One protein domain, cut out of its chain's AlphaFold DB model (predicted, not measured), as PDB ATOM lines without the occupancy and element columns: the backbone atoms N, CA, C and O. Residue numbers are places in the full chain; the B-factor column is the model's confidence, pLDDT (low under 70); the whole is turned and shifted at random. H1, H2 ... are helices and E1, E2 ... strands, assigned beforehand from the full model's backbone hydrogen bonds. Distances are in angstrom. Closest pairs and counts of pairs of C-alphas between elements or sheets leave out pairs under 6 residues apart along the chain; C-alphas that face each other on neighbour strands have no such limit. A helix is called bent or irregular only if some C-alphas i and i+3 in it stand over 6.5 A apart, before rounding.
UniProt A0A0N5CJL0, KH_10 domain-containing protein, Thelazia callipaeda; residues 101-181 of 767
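This is residues 101 to 181 of the 767 residues of the protein "KH_10 domain-containing protein" of Thelazia callipaeda (UniProt A0A0N5CJL0). A small three-stranded sheet has one face covered by the long helix H5, with H3 side by side with it toward E2, and no helix over the other face. H1 and H2 extend the body past the first residues of H3, and residues 149 to 154 stick out as a free loop before the short H4. The printed part has 81 residues, in the order E1 H1 H2 H3 E2 H4 E3 H5; the sheet's order is E1 E3 E2, all antiparallel, and the class is mixed, helices and strands. It is compact, with a radius of gyration of the C-alphas of 13.2 A, and flat, spanning 40 by 35 by 15 A.

E1, residues 104 to 110, is an edge strand beside the inner strand E3, residues 161 to 167, antiparallel at 157 degrees; N 107 and O 164 are within hydrogen-bond range at 2.9 A. On the other side of E3 is the edge strand E2, residues 142 to 144, antiparallel at 168 degrees, with N 144 and O 163 at 2.8 A. H3, residues 132 to 139, and H5, residues 168 to 181, are on the same face of this sheet, making two layers, helices on one face of a sheet. H5 has a height over the sheet of 9.5 A and runs along the strands, at 24 degrees to E3 on the local plane. H3, at a height of 7.7 A, is only just over none of the strands, with 2 of its C-alphas falling on E2. H3 and H5 touch, closest at the C-alphas of Thr 139 and Asn 170, 5.4 A, and run opposite ways at a shallow tilt of 34 degrees, only just short of steep. H1, residues 113 to 121, only just touches H3, with 3 pairs of C-alphas within 8 A, closest at Met 120 and Ile 132, 5.6 A. H2, residues 125 to 128, is close to H1 but not clearly touching, with the C-alphas of Met 119 and Phe 127 7.5 A apart. H4, residues 155 to 158, is apart from H1, H2, H3 and H5. Every O i to N i+4 pair is within hydrogen-bond range in H3 and H5, and 3 of 5 are in H1; H2 and H4 are too short for such a pair.

E1 begins at C-alpha 104 (22.807, 26.505, 2.465) and is 19.9 A long. H1 is 13.7 A long and irregular, with C-alphas 114 and 117 7.2 A apart; H2 is only just irregular, with C-alphas 125 and 128 6.52 A apart. H3 is 10.7 A, E2 6.4 A, H4 5.9 A and E3 19.3 A long. H5, 19.8 A long, ends at C-alpha 181 (12.075, 17.667, -16.406).

The two C-alphas farthest apart are those of Leu 101 and Thr 125, 41.0 A. The printed part has no cut and no long link; the link from E2 to H4, 10 residues, is short and the others are tight. The mean pLDDT of the printed part is 84.1, and residues 101 to 102, 122 to 128 and 147 to 155 are under 70.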
ATOM      1  N   LEU A 101      27.230  28.731  10.808       67.50
ATOM      2  CA  LEU A 101      26.111  28.417   9.918       67.50
ATOM      3  C   LEU A 101      26.621  27.750   8.629       67.50
ATOM      4  O   LEU A 101      27.781  27.910   8.251       67.50
ATOM      5  N   THR A 102      25.758  26.994   7.949       68.25
ATOM      6  CA  THR A 102      26.039  26.548   6.579       68.25
ATOM      7  C   THR A 102      25.573  27.613   5.592       68.25
ATOM      8  O   THR A 102      24.531  28.235   5.791       68.25
ATOM      9  N   ASN A 103      26.288  27.775   4.476       82.31
ATOM     10  CA  ASN A 103      25.875  28.663   3.379       82.31
ATOM     11  C   ASN A 103      24.722  28.061   2.538       82.31
ATOM     12  O   ASN A 103      24.537  28.432   1.378       82.31
ATOM     13  N   ASP A 104      23.965  27.117   3.105       91.12
ATOM     14  CA  ASP A 104      22.807  26.505   2.465       91.12
ATOM     15  C   ASP A 104      21.663  27.516   2.330       91.12
ATOM     16  O   ASP A 104      21.503  28.451   3.120       91.12
ATOM     17  N   VAL A 105      20.815  27.282   1.337       94.81
ATOM     18  CA  VAL A 105      19.581  28.030   1.111       94.81
ATOM     19  C   VAL A 105      18.408  27.073   0.965       94.81
ATOM     20  O   VAL A 105      18.571  25.941   0.515       94.81
ATOM     21  N   ALA A 106      17.213  27.551   1.300       96.38
ATOM     22  CA  ALA A 106      15.952  26.951   0.893       96.38
ATOM     23  C   ALA A 106      15.328  27.826  -0.202       96.38
ATOM     24  O   ALA A 106      14.820  28.907   0.094       96.38
ATOM     25  N   LEU A 107      15.355  27.375  -1.457       98.00
ATOM     26  CA  LEU A 107      14.604  28.000  -2.547       98.00
ATOM     27  C   LEU A 107      13.274  27.267  -2.724       98.00
ATOM     28  O   LEU A 107      13.265  26.067  -2.986       98.00
ATOM     29  N   ALA A 108      12.156  27.976  -2.615       97.12
ATOM     30  CA  ALA A 108      10.850  27.456  -2.995       97.12
ATOM     31  C   ALA A 108      10.443  27.943  -4.392       97.12
ATOM     32  O   ALA A 108      10.602  29.128  -4.702       97.12
ATOM     33  N   ILE A 109       9.895  27.024  -5.189       96.31
ATOM     34  CA  ILE A 109       9.389  27.228  -6.553       96.31
ATOM     35  C   ILE A 109       8.031  26.535  -6.727       96.31
ATOM     36  O   ILE A 109       7.744  25.540  -6.061       96.31
ATOM     37  N   GLU A 110       7.219  27.007  -7.669       93.50
ATOM     38  CA  GLU A 110       5.915  26.404  -7.974       93.50
ATOM     39  C   GLU A 110       6.016  25.396  -9.134       93.50
ATOM     40  O   GLU A 110       6.332  25.766 -10.268       93.50
ATOM     41  N   VAL A 111       5.744  24.116  -8.872       92.44
ATOM     42  CA  VAL A 111       5.691  22.999  -9.835       92.44
ATOM     43  C   VAL A 111       4.273  22.402  -9.806       92.44
ATOM     44  O   VAL A 111       3.768  22.139  -8.719       92.44
ATOM     45  N   PRO A 112       3.598  22.158 -10.947       87.88
ATOM     46  CA  PRO A 112       2.223  21.654 -10.934       87.88
ATOM     47  C   PRO A 112       2.083  20.293 -10.233       87.88
ATOM     48  O   PRO A 112       2.689  19.305 -10.646       87.88
ATOM     49  N   CYS A 113       1.221  20.219  -9.216       85.12
ATOM     50  CA  CYS A 113       1.033  19.025  -8.380       85.12
ATOM     51  C   CYS A 113       0.625  17.747  -9.132       85.12
ATOM     52  O   CYS A 113       0.950  16.641  -8.701       85.12
ATOM     53  N   LEU A 114      -0.045  17.898 -10.279       82.94
ATOM     54  CA  LEU A 114      -0.448  16.805 -11.168       82.94
ATOM     55  C   LEU A 114       0.755  16.019 -11.721       82.94
ATOM     56  O   LEU A 114       0.614  14.853 -12.079       82.94
ATOM     57  N   GLU A 115       1.939  16.636 -11.762       85.00
ATOM     58  CA  GLU A 115       3.148  16.065 -12.361       85.00
ATOM     59  C   GLU A 115       4.040  15.311 -11.360       85.00
ATOM     60  O   GLU A 115       4.914  14.538 -11.764       85.00
ATOM     61  N   TYR A 116       3.814  15.485 -10.051       86.06
ATOM     62  CA  TYR A 116       4.678  14.943  -8.993       86.06
ATOM     63  C   TYR A 116       4.870  13.424  -9.103       86.06
ATOM     64  O   TYR A 116       5.997  12.934  -9.029       86.06
ATOM     65  N   ALA A 117       3.784  12.676  -9.328       81.31
ATOM     66  CA  ALA A 117       3.826  11.219  -9.433       81.31
ATOM     67  C   ALA A 117       4.716  10.751 -10.599       81.31
ATOM     68  O   ALA A 117       5.588   9.908 -10.402       81.31
ATOM     69  N   GLY A 118       4.584  11.357 -11.786       78.19
ATOM     70  CA  GLY A 118       5.459  11.065 -12.928       78.19
ATOM     71  C   GLY A 118       6.928  11.352 -12.603       78.19
ATOM     72  O   GLY A 118       7.774  10.458 -12.693       78.19
ATOM     73  N   MET A 119       7.204  12.574 -12.128       83.62
ATOM     74  CA  MET A 119       8.554  13.073 -11.824       83.62
ATOM     75  C   MET A 119       9.289  12.273 -10.732       83.62
ATOM     76  O   MET A 119      10.526  12.218 -10.737       83.62
ATOM     77  N   MET A 120       8.551  11.640  -9.815       81.06
ATOM     78  CA  MET A 120       9.093  10.806  -8.734       81.06
ATOM     79  C   MET A 120       9.173   9.315  -9.099       81.06
ATOM     80  O   MET A 120      10.188   8.678  -8.815       81.06
ATOM     81  N   GLU A 121       8.136   8.745  -9.721       71.38
ATOM     82  CA  GLU A 121       8.007   7.290  -9.922       71.38
ATOM     83  C   GLU A 121       8.714   6.755 -11.182       71.38
ATOM     84  O   GLU A 121       8.827   5.539 -11.331       71.38
ATOM     85  N   ARG A 122       9.200   7.628 -12.082       69.31
ATOM     86  CA  ARG A 122       9.862   7.261 -13.357       69.31
ATOM     87  C   ARG A 122       9.000   6.384 -14.289       69.31
ATOM     88  O   ARG A 122       9.515   5.495 -14.961       69.31
ATOM     89  N   LYS A 123       7.682   6.613 -14.323       62.47
ATOM     90  CA  LYS A 123       6.726   5.803 -15.113       62.47
ATOM     91  C   LYS A 123       6.648   6.162 -16.605       62.47
ATOM     92  O   LYS A 123       6.087   5.392 -17.379       62.47
ATOM     93  N   GLU A 124       7.173   7.317 -17.001       66.62
ATOM     94  CA  GLU A 124       7.138   7.854 -18.373       66.62
ATOM     95  C   GLU A 124       8.523   7.744 -19.046       66.62
ATOM     96  O   GLU A 124       9.549   7.738 -18.364       66.62
ATOM     97  N   THR A 125       8.574   7.640 -20.378       59.84
ATOM     98  CA  THR A 125       9.787   7.217 -21.116       59.84
ATOM     99  C   THR A 125      10.973   8.176 -20.983       59.84
ATOM    100  O   THR A 125      12.118   7.737 -20.914       59.84
ATOM    101  N   TRP A 126      10.727   9.482 -20.861       67.50
ATOM    102  CA  TRP A 126      11.775  10.500 -20.709       67.50
ATOM    103  C   TRP A 126      12.542  10.440 -19.374       67.50
ATOM    104  O   TRP A 126      13.618  11.038 -19.264       67.50
ATOM    105  N   PHE A 127      12.049   9.707 -18.366       64.88
ATOM    106  CA  PHE A 127      12.708   9.608 -17.055       64.88
ATOM    107  C   PHE A 127      13.971   8.726 -17.032       64.88
ATOM    108  O   PHE A 127      14.645   8.643 -16.001       64.88
ATOM    109  N   GLU A 128      14.343   8.102 -18.155       66.56
ATOM    110  CA  GLU A 128      15.665   7.476 -18.315       66.56
ATOM    111  C   GLU A 128      16.800   8.516 -18.291       66.56
ATOM    112  O   GLU A 128      17.877   8.265 -17.737       66.56
ATOM    113  N   LYS A 129      16.559   9.711 -18.850       75.88
ATOM    114  CA  LYS A 129      17.558  10.787 -18.943       75.88
ATOM    115  C   LYS A 129      17.741  11.515 -17.614       75.88
ATOM    116  O   LYS A 129      18.880  11.668 -17.162       75.88
ATOM    117  N   ASP A 130      16.654  11.921 -16.959       85.56
ATOM    118  CA  ASP A 130      16.706  12.536 -15.628       85.56
ATOM    119  C   ASP A 130      15.467  12.233 -14.771       85.56
ATOM    120  O   ASP A 130      14.443  11.801 -15.282       85.56
ATOM    121  N   SER A 131      15.558  12.403 -13.450       87.44
ATOM    122  CA  SER A 131      14.458  12.147 -12.501       87.44
ATOM    123  C   SER A 131      14.745  12.781 -11.141       87.44
ATOM    124  O   SER A 131      15.912  12.921 -10.781       87.44
ATOM    125  N   ILE A 132      13.722  13.072 -10.330       90.88
ATOM    126  CA  ILE A 132      13.900  13.709  -9.009       90.88
ATOM    127  C   ILE A 132      14.981  13.026  -8.137       90.88
ATOM    128  O   ILE A 132      15.900  13.727  -7.709       90.88
ATOM    129  N   PRO A 133      15.005  11.687  -7.942       89.56
ATOM    130  CA  PRO A 133      16.050  11.049  -7.131       89.56
ATOM    131  C   PRO A 133      17.459  11.145  -7.735       89.56
ATOM    132  O   PRO A 133      18.444  11.062  -7.004       89.56
ATOM    133  N   LYS A 134      17.570  11.308  -9.062       90.31
ATOM    134  CA  LYS A 134      18.851  11.508  -9.756       90.31
ATOM    135  C   LYS A 134      19.327  12.956  -9.608       90.31
ATOM    136  O   LYS A 134      20.487  13.164  -9.281       90.31
ATOM    137  N   ILE A 135      18.433  13.940  -9.738       94.12
ATOM    138  CA  ILE A 135      18.744  15.354  -9.466       94.12
ATOM    139  C   ILE A 135      19.257  15.512  -8.028       94.12
ATOM    140  O   ILE A 135      20.317  16.101  -7.832       94.12
ATOM    141  N   MET A 136      18.565  14.928  -7.040       93.56
ATOM    142  CA  MET A 136      18.988  14.950  -5.630       93.56
ATOM    143  C   MET A 136      20.377  14.330  -5.423       93.56
ATOM    144  O   MET A 136      21.226  14.924  -4.764       93.56
ATOM    145  N   HIS A 137      20.621  13.153  -6.006       92.94
ATOM    146  CA  HIS A 137      21.908  12.459  -5.922       92.94
ATOM    147  C   HIS A 137      23.053  13.268  -6.549       92.94
ATOM    148  O   HIS A 137      24.095  13.451  -5.925       92.94
ATOM    149  N   ASP A 138      22.857  13.765  -7.770       95.69
ATOM    150  CA  ASP A 138      23.909  14.407  -8.562       95.69
ATOM    151  C   ASP A 138      24.264  15.816  -8.057       95.69
ATOM    152  O   ASP A 138      25.396  16.262  -8.227       95.69
ATOM    153  N   THR A 139      23.299  16.533  -7.469       95.69
ATOM    154  CA  THR A 139      23.487  17.908  -6.961       95.69
ATOM    155  C   THR A 139      23.733  17.970  -5.451       95.69
ATOM    156  O   THR A 139      24.203  18.990  -4.950       95.69
ATOM    157  N   GLY A 140      23.396  16.912  -4.707       93.38
ATOM    158  CA  GLY A 140      23.365  16.918  -3.240       93.38
ATOM    159  C   GLY A 140      22.204  17.720  -2.631       93.38
ATOM    160  O   GLY A 140      22.150  17.860  -1.411       93.38
ATOM    161  N   VAL A 141      21.284  18.248  -3.447       94.94
ATOM    162  CA  VAL A 141      20.135  19.048  -2.995       94.94
ATOM    163  C   VAL A 141      19.018  18.145  -2.482       94.94
ATOM    164  O   VAL A 141      18.608  17.192  -3.148       94.94
ATOM    165  N   LEU A 142      18.459  18.487  -1.324       93.06
ATOM    166  CA  LEU A 142      17.217  17.895  -0.839       93.06
ATOM    167  C   LEU A 142      16.029  18.566  -1.541       93.06
ATOM    168  O   LEU A 142      15.823  19.769  -1.395       93.06
ATOM    169  N   ILE A 143      15.239  17.784  -2.279       93.25
ATOM    170  CA  ILE A 143      13.988  18.234  -2.901       93.25
ATOM    171  C   ILE A 143      12.822  17.750  -2.032       93.25
ATOM    172  O   ILE A 143      12.658  16.544  -1.840       93.25
ATOM    173  N   GLN A 144      12.005  18.675  -1.529       88.75
ATOM    174  CA  GLN A 144      10.792  18.388  -0.763       88.75
ATOM    175  C   GLN A 144       9.549  18.857  -1.528       88.75
ATOM    176  O   GLN A 144       9.407  20.034  -1.854       88.75
ATOM    177  N   PHE A 145       8.626  17.926  -1.757       88.00
ATOM    178  CA  PHE A 145       7.276  18.191  -2.259       88.00
ATOM    179  C   PHE A 145       6.316  18.449  -1.081       88.00
ATOM    180  O   PHE A 145       6.581  17.964   0.023       88.00
ATOM    181  N   PRO A 146       5.221  19.206  -1.273       82.88
ATOM    182  CA  PRO A 146       4.300  19.535  -0.190       82.88
ATOM    183  C   PRO A 146       3.477  18.310   0.240       82.88
ATOM    184  O   PRO A 146       2.868  17.628  -0.586       82.88
ATOM    185  N   ASP A 147       3.435  18.046   1.548       68.50
ATOM    186  CA  ASP A 147       2.606  16.988   2.132       68.50
ATOM    187  C   ASP A 147       1.129  17.413   2.131       68.50
ATOM    188  O   ASP A 147       0.706  18.255   2.925       68.50
ATOM    189  N   LEU A 148       0.325  16.802   1.256       62.19
ATOM    190  CA  LEU A 148      -1.123  17.028   1.183       62.19
ATOM    191  C   LEU A 148      -1.858  16.333   2.337       62.19
ATOM    192  O   LEU A 148      -2.423  15.249   2.192       62.19
ATOM    193  N   ILE A 149      -1.829  16.985   3.498       56.47
ATOM    194  CA  ILE A 149      -2.621  16.647   4.683       56.47
ATOM    195  C   ILE A 149      -3.990  17.341   4.549       56.47
ATOM    196  O   ILE A 149      -4.017  18.572   4.511       56.47
ATOM    197  N   PRO A 150      -5.122  16.606   4.492       52.47
ATOM    198  CA  PRO A 150      -6.451  17.205   4.298       52.47
ATOM    199  C   PRO A 150      -6.897  18.157   5.417       52.47
ATOM    200  O   PRO A 150      -7.727  19.030   5.185       52.47
ATOM    201  N   ASP A 151      -6.348  17.984   6.621       49.88
ATOM    202  CA  ASP A 151      -6.806  18.630   7.856       49.88
ATOM    203  C   ASP A 151      -6.140  19.997   8.137       49.88
ATOM    204  O   ASP A 151      -6.212  20.502   9.257       49.88
ATOM    205  N   ILE A 152      -5.447  20.585   7.152       58.09
ATOM    206  CA  ILE A 152      -4.755  21.877   7.281       58.09
ATOM    207  C   ILE A 152      -5.480  22.939   6.445       58.09
ATOM    208  O   ILE A 152      -5.564  22.836   5.218       58.09
ATOM    209  N   GLU A 153      -5.965  23.993   7.105       55.00
ATOM    210  CA  GLU A 153      -6.511  25.178   6.433       55.00
ATOM    211  C   GLU A 153      -5.483  25.756   5.446       55.00
ATOM    212  O   GLU A 153      -4.292  25.851   5.741       55.00
ATOM    213  N   ASN A 154      -5.946  26.128   4.251       60.88
ATOM    214  CA  ASN A 154      -5.128  26.652   3.148       60.88
ATOM    215  C   ASN A 154      -4.072  25.678   2.572       60.88
ATOM    216  O   ASN A 154      -3.199  26.103   1.817       60.88
ATOM    217  N   ALA A 155      -4.165  24.359   2.811       62.25
ATOM    218  CA  ALA A 155      -3.268  23.373   2.177       62.25
ATOM    219  C   ALA A 155      -3.231  23.475   0.632       62.25
ATOM    220  O   ALA A 155      -2.184  23.280   0.010       62.25
ATOM    221  N   ASN A 156      -4.354  23.851   0.009       72.38
ATOM    222  CA  ASN A 156      -4.462  24.053  -1.441       72.38
ATOM    223  C   ASN A 156      -3.719  25.299  -1.962       72.38
ATOM    224  O   ASN A 156      -3.405  25.347  -3.148       72.38
ATOM    225  N   ASP A 157      -3.385  26.282  -1.120       76.94
ATOM    226  CA  ASP A 157      -2.658  27.489  -1.548       76.94
ATOM    227  C   ASP A 157      -1.160  27.237  -1.775       76.94
ATOM    228  O   ASP A 157      -0.467  28.046  -2.399       76.94
ATOM    229  N   HIS A 158      -0.641  26.112  -1.273       81.88
ATOM    230  CA  HIS A 158       0.765  25.707  -1.379       81.88
ATOM    231  C   HIS A 158       0.937  24.316  -2.023       81.88
ATOM    232  O   HIS A 158       2.024  23.746  -1.994       81.88
ATOM    233  N   ILE A 159      -0.115  23.785  -2.658       85.31
ATOM    234  CA  ILE A 159      -0.141  22.471  -3.328       85.31
ATOM    235  C   ILE A 159       0.935  22.293  -4.412       85.31
ATOM    236  O   ILE A 159       1.425  21.181  -4.616       85.31
ATOM    237  N   ASN A 160       1.327  23.380  -5.078       90.19
ATOM    238  CA  ASN A 160       2.361  23.410  -6.115       90.19
ATOM    239  C   ASN A 160       3.771  23.731  -5.559       90.19
ATOM    240  O   ASN A 160       4.749  23.710  -6.306       90.19
ATOM    241  N   ARG A 161       3.917  24.046  -4.265       91.19
ATOM    242  CA  ARG A 161       5.146  24.641  -3.727       91.19
ATOM    243  C   ARG A 161       6.196  23.591  -3.357       91.19
ATOM    244  O   ARG A 161       6.127  22.975  -2.293       91.19
ATOM    245  N   VAL A 162       7.209  23.439  -4.205       93.62
ATOM    246  CA  VAL A 162       8.358  22.541  -4.010       93.62
ATOM    247  C   VAL A 162       9.530  23.318  -3.408       93.62
ATOM    248  O   VAL A 162       9.822  24.435  -3.831       93.62
ATOM    249  N   ILE A 163      10.214  22.733  -2.421       95.12
ATOM    250  CA  ILE A 163      11.358  23.338  -1.721       95.12
ATOM    251  C   ILE A 163      12.648  22.601  -2.094       95.12
ATOM    252  O   ILE A 163      12.709  21.373  -2.054       95.12
ATOM    253  N   LEU A 164      13.686  23.364  -2.424       97.00
ATOM    254  CA  LEU A 164      15.032  22.914  -2.766       97.00
ATOM    255  C   LEU A 164      15.995  23.394  -1.676       97.00
ATOM    256  O   LEU A 164      16.146  24.602  -1.497       97.00
ATOM    257  N   TYR A 165      16.628  22.475  -0.943       95.31
ATOM    258  CA  TYR A 165      17.540  22.798   0.160       95.31
ATOM    259  C   TYR A 165      18.973  22.306  -0.091       95.31
ATOM    260  O   TYR A 165      19.188  21.121  -0.358       95.31
ATOM    261  N   GLY A 166      19.950  23.207   0.038       94.56
ATOM    262  CA  GLY A 166      21.384  22.918  -0.082       94.56
ATOM    263  C   GLY A 166      22.197  24.142  -0.528       94.56
ATOM    264  O   GLY A 166      21.677  25.260  -0.496       94.56
ATOM    265  N   PRO A 167      23.449  23.966  -0.990       94.19
ATOM    266  CA  PRO A 167      24.291  25.067  -1.458       94.19
ATOM    267  C   PRO A 167      23.682  25.801  -2.661       94.19
ATOM    268  O   PRO A 167      23.204  25.163  -3.601       94.19
ATOM    269  N   LEU A 168      23.752  27.138  -2.665       94.56
ATOM    270  CA  LEU A 168      23.086  28.013  -3.646       94.56
ATOM    271  C   LEU A 168      23.348  27.621  -5.118       94.56
ATOM    272  O   LEU A 168      22.412  27.528  -5.911       94.56
ATOM    273  N   SER A 169      24.602  27.320  -5.472       94.44
ATOM    274  CA  SER A 169      25.001  26.868  -6.817       94.44
ATOM    275  C   SER A 169      24.327  25.568  -7.251       94.44
ATOM    276  O   SER A 169      24.036  25.374  -8.431       94.44
ATOM    277  N   ASN A 170      24.090  24.666  -6.304       96.50
ATOM    278  CA  ASN A 170      23.558  23.336  -6.559       96.50
ATOM    279  C   ASN A 170      22.026  23.380  -6.574       96.50
ATOM    280  O   ASN A 170      21.404  22.701  -7.388       96.50
ATOM    281  N   VAL A 171      21.428  24.229  -5.732       97.50
ATOM    282  CA  VAL A 171      19.992  24.544  -5.725       97.50
ATOM    283  C   VAL A 171      19.544  25.126  -7.068       97.50
ATOM    284  O   VAL A 171      18.537  24.670  -7.608       97.50
ATOM    285  N   GLU A 172      20.314  26.038  -7.669       96.94
ATOM    286  CA  GLU A 172      20.016  26.547  -9.017       96.94
ATOM    287  C   GLU A 172      20.142  25.453 -10.096       96.94
ATOM    288  O   GLU A 172      19.257  25.308 -10.939       96.94
ATOM    289  N   GLN A 173      21.187  24.615 -10.048       96.44
ATOM    290  CA  GLN A 173      21.314  23.472 -10.969       96.44
ATOM    291  C   GLN A 173      20.144  22.484 -10.832       96.44
ATOM    292  O   GLN A 173      19.653  21.960 -11.835       96.44
ATOM    293  N   ALA A 174      19.671  22.247  -9.605       97.31
ATOM    294  CA  ALA A 174      18.486  21.440  -9.348       97.31
ATOM    295  C   ALA A 174      17.222  22.109  -9.916       97.31
ATOM    296  O   ALA A 174      16.464  21.434 -10.610       97.31
ATOM    297  N   ARG A 175      17.026  23.422  -9.717       97.25
ATOM    298  CA  ARG A 175      15.901  24.191 -10.288       97.25
ATOM    299  C   ARG A 175      15.831  24.034 -11.808       97.25
ATOM    300  O   ARG A 175      14.794  23.615 -12.321       97.25
ATOM    301  N   VAL A 176      16.933  24.289 -12.517       96.31
ATOM    302  CA  VAL A 176      17.005  24.162 -13.986       96.31
ATOM    303  C   VAL A 176      16.679  22.733 -14.436       96.31
ATOM    304  O   VAL A 176      15.879  22.539 -15.355       96.31
ATOM    305  N   ARG A 177      17.228  21.708 -13.765       95.31
ATOM    306  CA  ARG A 177      16.916  20.299 -14.077       95.31
ATOM    307  C   ARG A 177      15.440  19.968 -13.832       95.31
ATOM    308  O   ARG A 177      14.833  19.328 -14.683       95.31
ATOM    309  N   ILE A 178      14.833  20.456 -12.749       95.06
ATOM    310  CA  ILE A 178      13.396  20.284 -12.458       95.06
ATOM    311  C   ILE A 178      12.532  20.974 -13.522       95.06
ATOM    312  O   ILE A 178      11.568  20.370 -13.994       95.06
ATOM    313  N   ARG A 179      12.868  22.200 -13.948       94.50
ATOM    314  CA  ARG A 179      12.125  22.907 -15.007       94.50
ATOM    315  C   ARG A 179      12.200  22.187 -16.349       94.50
ATOM    316  O   ARG A 179      11.163  21.981 -16.971       94.50
ATOM    317  N   ASN A 180      13.380  21.709 -16.739       92.62
ATOM    318  CA  ASN A 180      13.544  20.889 -17.941       92.62
ATOM    319  C   ASN A 180      12.767  19.563 -17.851       92.62
ATOM    320  O   ASN A 180      12.175  19.128 -18.837       92.62
ATOM    321  N   LEU A 181      12.749  18.939 -16.669       91.44
ATOM    322  CA  LEU A 181      12.075  17.667 -16.406       91.44
ATOM    323  C   LEU A 181      10.544  17.776 -16.317       91.44
ATOM    324  O   LEU A 181       9.858  16.779 -16.537       91.44
TER     325      LEU A 181